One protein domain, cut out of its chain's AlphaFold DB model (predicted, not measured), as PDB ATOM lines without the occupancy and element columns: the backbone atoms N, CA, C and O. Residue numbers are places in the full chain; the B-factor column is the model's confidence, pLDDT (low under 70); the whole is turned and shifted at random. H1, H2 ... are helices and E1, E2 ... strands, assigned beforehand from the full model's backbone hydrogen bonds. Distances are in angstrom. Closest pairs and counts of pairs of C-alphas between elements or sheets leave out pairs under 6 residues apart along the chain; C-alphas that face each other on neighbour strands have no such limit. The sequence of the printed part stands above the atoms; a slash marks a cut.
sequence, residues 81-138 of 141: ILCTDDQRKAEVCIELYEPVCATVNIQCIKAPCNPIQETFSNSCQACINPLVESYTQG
ATOM      1  N   ILE A  81      -8.577 140.388 481.690       92.56
ATOM      2  CA  ILE A  81      -8.847 140.403 483.124       92.56
ATOM      3  C   ILE A  81     -10.154 141.169 483.356       92.56
ATOM      4  O   ILE A  81     -10.294 142.322 482.945       92.56
ATOM      5  N   LEU A  82     -11.125 140.524 483.999       93.75
ATOM      6  CA  LEU A  82     -12.427 141.117 484.318       93.75
ATOM      7  C   LEU A  82     -12.331 142.009 485.561       93.75
ATOM      8  O   LEU A  82     -11.706 141.635 486.552       93.75
ATOM      9  N   CYS A  83     -12.991 143.167 485.527       94.38
ATOM     10  CA  CYS A  83     -13.078 144.044 486.692       94.38
ATOM     11  C   CYS A  83     -14.124 143.525 487.686       94.38
ATOM     12  O   CYS A  83     -15.321 143.493 487.381       94.38
ATOM     13  N   THR A  84     -13.666 143.158 488.881       92.19
ATOM     14  CA  THR A  84     -14.506 142.676 489.989       92.19
ATOM     15  C   THR A  84     -15.255 143.816 490.686       92.19
ATOM     16  O   THR A  84     -14.861 144.983 490.613       92.19
ATOM     17  N   ASP A  85     -16.323 143.483 491.414       92.06
ATOM     18  CA  ASP A  85     -17.112 144.469 492.165       92.06
ATOM     19  C   ASP A  85     -16.300 145.198 493.239       92.06
ATOM     20  O   ASP A  85     -16.549 146.373 493.507       92.06
ATOM     21  N   ASP A  86     -15.326 144.525 493.847       89.81
ATOM     22  CA  ASP A  86     -14.477 145.131 494.872       89.81
ATOM     23  C   ASP A  86     -13.525 146.166 494.260       89.81
ATOM     24  O   ASP A  86     -13.352 147.249 494.818       89.81
ATOM     25  N   GLN A  87     -12.991 145.901 493.063       92.19
ATOM     26  CA  GLN A  87     -12.165 146.866 492.328       92.19
ATOM     27  C   GLN A  87     -12.964 148.103 491.889       92.19
ATOM     28  O   GLN A  87     -12.431 149.208 491.893       92.19
ATOM     29  N   ARG A  88     -14.250 147.943 491.551       93.75
ATOM     30  CA  ARG A  88     -15.143 149.053 491.160       93.75
ATOM     31  C   ARG A  88     -15.478 149.996 492.313       93.75
ATOM     32  O   ARG A  88     -15.802 151.155 492.079       93.75
ATOM     33  N   LYS A  89     -15.431 149.494 493.547       95.50
ATOM     34  CA  LYS A  89     -15.738 150.254 494.768       95.50
ATOM     35  C   LYS A  89     -14.516 150.960 495.353       95.50
ATOM     36  O   LYS A  89     -14.635 151.573 496.411       95.50
ATOM     37  N   ALA A  90     -13.354 150.875 494.705       93.69
ATOM     38  CA  ALA A  90     -12.174 151.600 495.146       93.69
ATOM     39  C   ALA A  90     -12.429 153.117 495.089       93.69
ATOM     40  O   ALA A  90     -12.706 153.676 494.032       93.69
ATOM     41  N   GLU A  91     -12.327 153.785 496.238       94.69
ATOM     42  CA  GLU A  91     -12.522 155.239 496.342       94.69
ATOM     43  C   GLU A  91     -11.308 156.030 495.830       94.69
ATOM     44  O   GLU A  91     -11.429 157.187 495.434       94.69
ATOM     45  N   VAL A  92     -10.125 155.408 495.844       94.69
ATOM     46  CA  VAL A  92      -8.848 156.028 495.480       94.69
ATOM     47  C   VAL A  92      -7.948 155.017 494.782       94.69
ATOM     48  O   VAL A  92      -7.815 153.877 495.225       94.69
ATOM     49  N   CYS A  93      -7.290 155.467 493.714       95.94
ATOM     50  CA  CYS A  93      -6.265 154.716 492.997       95.94
ATOM     51  C   CYS A  93      -4.894 155.355 493.210       95.94
ATOM     52  O   CYS A  93      -4.772 156.577 493.281       95.94
ATOM     53  N   ILE A  94      -3.849 154.529 493.263       94.44
ATOM     54  CA  ILE A  94      -2.465 155.010 493.263       94.44
ATOM     55  C   ILE A  94      -2.086 155.591 491.891       94.44
ATOM     56  O   ILE A  94      -2.621 155.182 490.858       94.44
ATOM     57  N   GLU A  95      -1.113 156.502 491.872       95.38
ATOM     58  CA  GLU A  95      -0.579 157.126 490.647       95.38
ATOM     59  C   GLU A  95       0.526 156.294 489.970       95.38
ATOM     60  O   GLU A  95       1.299 156.798 489.156       95.38
ATOM     61  N   LEU A  96       0.625 155.003 490.299       96.12
ATOM     62  CA  LEU A  96       1.567 154.102 489.646       96.12
ATOM     63  C   LEU A  96       1.185 153.928 488.171       96.12
ATOM     64  O   LEU A  96       0.042 153.594 487.857       96.12
ATOM     65  N   TYR A  97       2.143 154.149 487.277       96.69
ATOM     66  CA  TYR A  97       1.942 153.992 485.841       96.69
ATOM     67  C   TYR A  97       2.270 152.560 485.401       96.69
ATOM     68  O   TYR A  97       3.426 152.222 485.152       96.69
ATOM     69  N   GLU A  98       1.231 151.738 485.298       97.50
ATOM     70  CA  GLU A  98       1.248 150.348 484.829       97.50
ATOM     71  C   GLU A  98       0.102 150.163 483.820       97.50
ATOM     72  O   GLU A  98      -0.963 149.654 484.175       97.50
ATOM     73  N   PRO A  99       0.257 150.652 482.577       97.44
ATOM     74  CA  PRO A  99      -0.868 150.895 481.685       97.44
ATOM     75  C   PRO A  99      -1.599 149.616 481.279       97.44
ATOM     76  O   PRO A  99      -0.986 148.566 481.080       97.44
ATOM     77  N   VAL A 100      -2.909 149.743 481.080       97.00
ATOM     78  CA  VAL A 100      -3.799 148.653 480.656       97.00
ATOM     79  C   VAL A 100      -4.685 149.098 479.500       97.00
ATOM     80  O   VAL A 100      -5.027 150.278 479.396       97.00
ATOM     81  N   CYS A 101      -5.084 148.158 478.650       96.81
ATOM     82  CA  CYS A 101      -5.996 148.393 477.539       96.81
ATOM     83  C   CYS A 101      -7.367 147.834 477.902       96.81
ATOM     84  O   CYS A 101      -7.533 146.624 478.039       96.81
ATOM     85  N   ALA A 102      -8.340 148.712 478.110       95.50
ATOM     86  CA  ALA A 102      -9.661 148.342 478.589       95.50
ATOM     87  C   ALA A 102     -10.720 148.448 477.493       95.50
ATOM     88  O   ALA A 102     -10.684 149.341 476.647       95.50
ATOM     89  N   THR A 103     -11.703 147.553 477.559       93.69
ATOM     90  CA  THR A 103     -12.881 147.577 476.688       93.69
ATOM     91  C   THR A 103     -13.974 148.424 477.338       93.69
ATOM     92  O   THR A 103     -14.535 148.028 478.361       93.69
ATOM     93  N   VAL A 104     -14.260 149.587 476.748       94.56
ATOM     94  CA  VAL A 104     -15.201 150.591 477.262       94.56
ATOM     95  C   VAL A 104     -16.521 150.532 476.492       94.56
ATOM     96  O   VAL A 104     -16.573 150.751 475.278       94.56
ATOM     97  N   ASN A 105     -17.611 150.281 477.214       91.19
ATOM     98  CA  ASN A 105     -18.976 150.261 476.700       91.19
ATOM     99  C   ASN A 105     -19.534 151.688 476.592       91.19
ATOM    100  O   ASN A 105     -20.034 152.251 477.565       91.19
ATOM    101  N   ILE A 106     -19.449 152.297 475.408       86.88
ATOM    102  CA  ILE A 106     -19.924 153.671 475.186       86.88
ATOM    103  C   ILE A 106     -21.430 153.752 474.892       86.88
ATOM    104  O   ILE A 106     -22.026 152.848 474.306       86.88
ATOM    105  N   GLN A 107     -22.031 154.896 475.225       79.75
ATOM    106  CA  GLN A 107     -23.397 155.255 474.833       79.75
ATOM    107  C   GLN A 107     -23.350 156.184 473.614       79.75
ATOM    108  O   GLN A 107     -22.924 157.333 473.709       79.75
ATOM    109  N   CYS A 108     -23.750 155.678 472.449       85.25
ATOM    110  CA  CYS A 108     -23.682 156.393 471.176       85.25
ATOM    111  C   CYS A 108     -25.070 156.860 470.702       85.25
ATOM    112  O   CYS A 108     -26.093 156.267 471.029       85.25
ATOM    113  N   ILE A 109     -25.118 157.928 469.894       84.94
ATOM    114  CA  ILE A 109     -26.383 158.524 469.412       84.94
ATOM    115  C   ILE A 109     -27.087 157.622 468.373       84.94
ATOM    116  O   ILE A 109     -28.305 157.681 468.222       84.94
ATOM    117  N   LYS A 110     -26.337 156.780 467.644       84.81
ATOM    118  CA  LYS A 110     -26.860 155.851 466.625       84.81
ATOM    119  C   LYS A 110     -26.356 154.431 466.876       84.81
ATOM    120  O   LYS A 110     -25.157 154.203 466.794       84.81
ATOM    121  N   ALA A 111     -27.267 153.494 467.121       83.62
ATOM    122  CA  ALA A 111     -26.950 152.080 467.327       83.62
ATOM    123  C   ALA A 111     -26.539 151.373 466.012       83.62
ATOM    124  O   ALA A 111     -27.054 151.745 464.952       83.62
ATOM    125  N   PRO A 112     -25.677 150.333 466.058       84.88
ATOM    126  CA  PRO A 112     -25.109 149.676 467.246       84.88
ATOM    127  C   PRO A 112     -23.863 150.379 467.817       84.88
ATOM    128  O   PRO A 112     -22.984 150.804 467.070       84.88
ATOM    129  N   CYS A 113     -23.772 150.465 469.148       83.19
ATOM    130  CA  CYS A 113     -22.582 150.961 469.840       83.19
ATOM    131  C   CYS A 113     -21.641 149.785 470.104       83.19
ATOM    132  O   CYS A 113     -21.922 148.953 470.964       83.19
ATOM    133  N   ASN A 114     -20.547 149.699 469.351       87.06
ATOM    134  CA  ASN A 114     -19.506 148.720 469.644       87.06
ATOM    135  C   ASN A 114     -18.600 149.255 470.763       87.06
ATOM    136  O   ASN A 114     -18.313 150.459 470.770       87.06
ATOM    137  N   PRO A 115     -18.129 148.392 471.674       89.69
ATOM    138  CA  PRO A 115     -17.145 148.787 472.670       89.69
ATOM    139  C   PRO A 115     -15.862 149.290 472.004       89.69
ATOM    140  O   PRO A 115     -15.452 148.776 470.958       89.69
ATOM    141  N   ILE A 116     -15.221 150.279 472.617       92.25
ATOM    142  CA  ILE A 116     -13.939 150.823 472.153       92.25
ATOM    143  C   ILE A 116     -12.808 150.379 473.081       92.25
ATOM    144  O   ILE A 116     -13.046 150.062 474.243       92.25
ATOM    145  N   GLN A 117     -11.584 150.346 472.560       94.00
ATOM    146  CA  GLN A 117     -10.384 150.087 473.353       94.00
ATOM    147  C   GLN A 117      -9.776 151.419 473.791       94.00
ATOM    148  O   GLN A 117      -9.544 152.293 472.954       94.00
ATOM    149  N   GLU A 118      -9.510 151.576 475.083       95.25
ATOM    150  CA  GLU A 118      -8.916 152.786 475.655       95.25
ATOM    151  C   GLU A 118      -7.801 152.426 476.642       95.25
ATOM    152  O   GLU A 118      -7.888 151.434 477.367       95.25
ATOM    153  N   THR A 119      -6.726 153.220 476.653       97.38
ATOM    154  CA  THR A 119      -5.599 153.003 477.570       97.38
ATOM    155  C   THR A 119      -5.814 153.761 478.873       97.38
ATOM    156  O   THR A 119      -5.980 154.977 478.858       97.38
ATOM    157  N   PHE A 120      -5.722 153.053 479.994       97.56
ATOM    158  CA  PHE A 120      -5.765 153.618 481.344       97.56
ATOM    159  C   PHE A 120      -4.378 153.550 481.988       97.56
ATOM    160  O   PHE A 120      -3.582 152.676 481.637       97.56
ATOM    161  N   SER A 121      -4.066 154.449 482.933       97.69
ATOM    162  CA  SER A 121      -2.732 154.487 483.559       97.69
ATOM    163  C   SER A 121      -2.425 153.252 484.399       97.69
ATOM    164  O   SER A 121      -1.256 152.900 484.520       97.69
ATOM    165  N   ASN A 122      -3.445 152.621 484.983       96.31
ATOM    166  CA  ASN A 122      -3.339 151.345 485.682       96.31
ATOM    167  C   ASN A 122      -4.690 150.622 485.771       96.31
ATOM    168  O   ASN A 122      -5.739 151.174 485.425       96.31
ATOM    169  N   SER A 123      -4.654 149.379 486.253       96.81
ATOM    170  CA  SER A 123      -5.830 148.515 486.427       96.81
ATOM    171  C   SER A 123      -6.898 149.111 487.348       96.81
ATOM    172  O   SER A 123      -8.085 148.956 487.074       96.81
ATOM    173  N   CYS A 124      -6.507 149.840 488.400       97.69
ATOM    174  CA  CYS A 124      -7.454 150.500 489.299       97.69
ATOM    175  C   CYS A 124      -8.255 151.570 488.553       97.69
ATOM    176  O   CYS A 124      -9.482 151.536 488.565       97.69
ATOM    177  N   GLN A 125      -7.573 152.466 487.829       97.25
ATOM    178  CA  GLN A 125      -8.230 153.526 487.059       97.25
ATOM    179  C   GLN A 125      -9.146 152.979 485.958       97.25
ATOM    180  O   GLN A 125     -10.194 153.565 485.688       97.25
ATOM    181  N   ALA A 126      -8.783 151.845 485.353       97.00
ATOM    182  CA  ALA A 126      -9.666 151.140 484.433       97.00
ATOM    183  C   ALA A 126     -10.911 150.600 485.151       97.00
ATOM    184  O   ALA A 126     -12.028 150.852 484.713       97.00
ATOM    185  N   CYS A 127     -10.748 149.885 486.268       97.12
ATOM    186  CA  CYS A 127     -11.861 149.193 486.913       97.12
ATOM    187  C   CYS A 127     -12.821 150.091 487.696       97.12
ATOM    188  O   CYS A 127     -13.989 149.726 487.816       97.12
ATOM    189  N   ILE A 128     -12.401 151.264 488.176       96.81
ATOM    190  CA  ILE A 128     -13.342 152.238 488.760       96.81
ATOM    191  C   ILE A 128     -14.251 152.879 487.702       96.81
ATOM    192  O   ILE A 128     -15.297 153.431 488.040       96.81
ATOM    193  N   ASN A 129     -13.884 152.809 486.415       95.12
ATOM    194  CA  ASN A 129     -14.740 153.289 485.341       95.12
ATOM    195  C   ASN A 129     -15.921 152.311 485.151       95.12
ATOM    196  O   ASN A 129     -15.714 151.156 484.765       95.12
ATOM    197  N   PRO A 130     -17.178 152.748 485.363       93.00
ATOM    198  CA  PRO A 130     -18.342 151.863 485.288       93.00
ATOM    199  C   PRO A 130     -18.608 151.326 483.877       93.00
ATOM    200  O   PRO A 130     -19.360 150.369 483.719       93.00
ATOM    201  N   LEU A 131     -18.008 151.933 482.850       93.81
ATOM    202  CA  LEU A 131     -18.150 151.511 481.461       93.81
ATOM    203  C   LEU A 131     -17.123 150.448 481.054       93.81
ATOM    204  O   LEU A 131     -17.266 149.857 479.986       93.81
ATOM    205  N   VAL A 132     -16.102 150.190 481.875       95.00
ATOM    206  CA  VAL A 132     -15.090 149.160 481.612       95.00
ATOM    207  C   VAL A 132     -15.586 147.800 482.093       95.00
ATOM    208  O   VAL A 132     -15.933 147.628 483.263       95.00
ATOM    209  N   GLU A 133     -15.590 146.814 481.200       91.31
ATOM    210  CA  GLU A 133     -15.935 145.421 481.525       91.31
ATOM    211  C   GLU A 133     -14.694 144.596 481.897       91.31
ATOM    212  O   GLU A 133     -14.652 143.938 482.938       91.31
ATOM    213  N   SER A 134     -13.660 144.687 481.063       93.06
ATOM    214  CA  SER A 134     -12.402 143.950 481.195       93.06
ATOM    215  C   SER A 134     -11.237 144.746 480.618       93.06
ATOM    216  O   SER A 134     -11.449 145.609 479.758       93.06
ATOM    217  N   TYR A 135     -10.016 144.398 481.015       94.50
ATOM    218  CA  TYR A 135      -8.783 144.965 480.480       94.50
ATOM    219  C   TYR A 135      -7.737 143.898 480.156       94.50
ATOM    220  O   TYR A 135      -7.734 142.821 480.740       94.50
ATOM    221  N   THR A 136      -6.819 144.209 479.250       94.56
ATOM    222  CA  THR A 136      -5.590 143.446 479.020       94.56
ATOM    223  C   THR A 136      -4.392 144.220 479.558       94.56
ATOM    224  O   THR A 136      -4.415 145.451 479.632       94.56
ATOM    225  N   GLN A 137      -3.327 143.509 479.921       94.25
ATOM    226  CA  GLN A 137      -2.082 144.143 480.361       94.25
ATOM    227  C   GLN A 137      -1.407 144.909 479.212       94.25
ATOM    228  O   GLN A 137      -1.393 144.443 478.071       94.25
ATOM    229  N   GLY A 138      -0.818 146.069 479.521       94.75
ATOM    230  CA  GLY A 138      -0.202 146.968 478.542       94.75
ATOM    231  C   GLY A 138      -1.203 147.905 477.855       94.75
ATOM    232  O   GLY A 138      -2.405 147.667 477.850       94.75
TER     233      GLY A 138
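What this domain is: This is residues 81 to 138 of the 141 residues of an uncharacterized protein of Candidatus Campbellbacteria bacterium RIFCSPHIGHO2_12_FULL_35_10 (UniProt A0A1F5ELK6). Look first for a small, strongly twisted sheet of three strands, E2, E1 and E3, with the short helix H2 over one of its faces and the short helix H1 farther out from the sheet than H2. The long loop of the E1 and E2 hairpin, residues 105 to 115, reaches out beyond the strands and makes one end of the longest axis. The printed part has 58 residues with two named helices and three named strands, in the order H1, E1, E2, H2, E3; the sheet runs E2, E1, E3, all antiparallel. The class is mixed, helices and strands, though only 25 residues, under half, are in named elements. The whole is compact by its radius of gyration of the C-alphas, 11.7 A, yet elongated, with spans of 36 by 22 by 17 A.

Where its parts are: Find C-alpha 100 at (-3.799, 148.653, 480.656); from there E1 runs through residues 100 to 104, 12.1 A. E2 is residues 116 to 120, 12.6 A, and E3 is residues 132 to 137, 14.0 A, ending with C-alpha 137 at (-2.082, 144.143, 480.361). H2 is residues 123 to 127. For H1, residues 85 to 88, go to C-alpha 85 at (-17.112, 144.469, 492.165).

How they stand to each other: Begin at E1, the inner strand. E2 is its antiparallel neighbour at 142 degrees, and the two form a hairpin; look for N 102 and O 118, 2.9 A apart, and N 104 and O 116, 2.8 A. E3 is its other antiparallel neighbour at 156 degrees, with N 136 and O 101 at 2.8 A. Residues 81 to 82 pair antiparallel with residues 134 to 135 of E3. H2 is on the sheet at a height of 8.0 A, over E1; their closest C-alphas are those of Val 100 and Ser 123, 6.1 A apart. E2, H2 and E3 form a split strand-helix-strand unit, two strands running the same way with E1 between them in the sheet, and its crossover is right-handed. H1 is not on the sheet; it only just touches H2, with 3 pairs of C-alphas within 8 A, the closest being Arg 88 and Cys 127 at 5.4 A. H1 is apart from E2 and from E3. In H2 the O i to N i+4 pair is within hydrogen-bond range; H1 is too short for such a pair.

The domain as a whole: The two C-alphas farthest apart are those of Leu 96 and Lys 110, 36.6 A. The printed part has no cut. The links H1 to E1 and E1 to E2 are long, 11 residues each; E2 to H2 and H2 to E3 are tight. Mean pLDDT of the printed part is 93.2, and no printed residue is under 70.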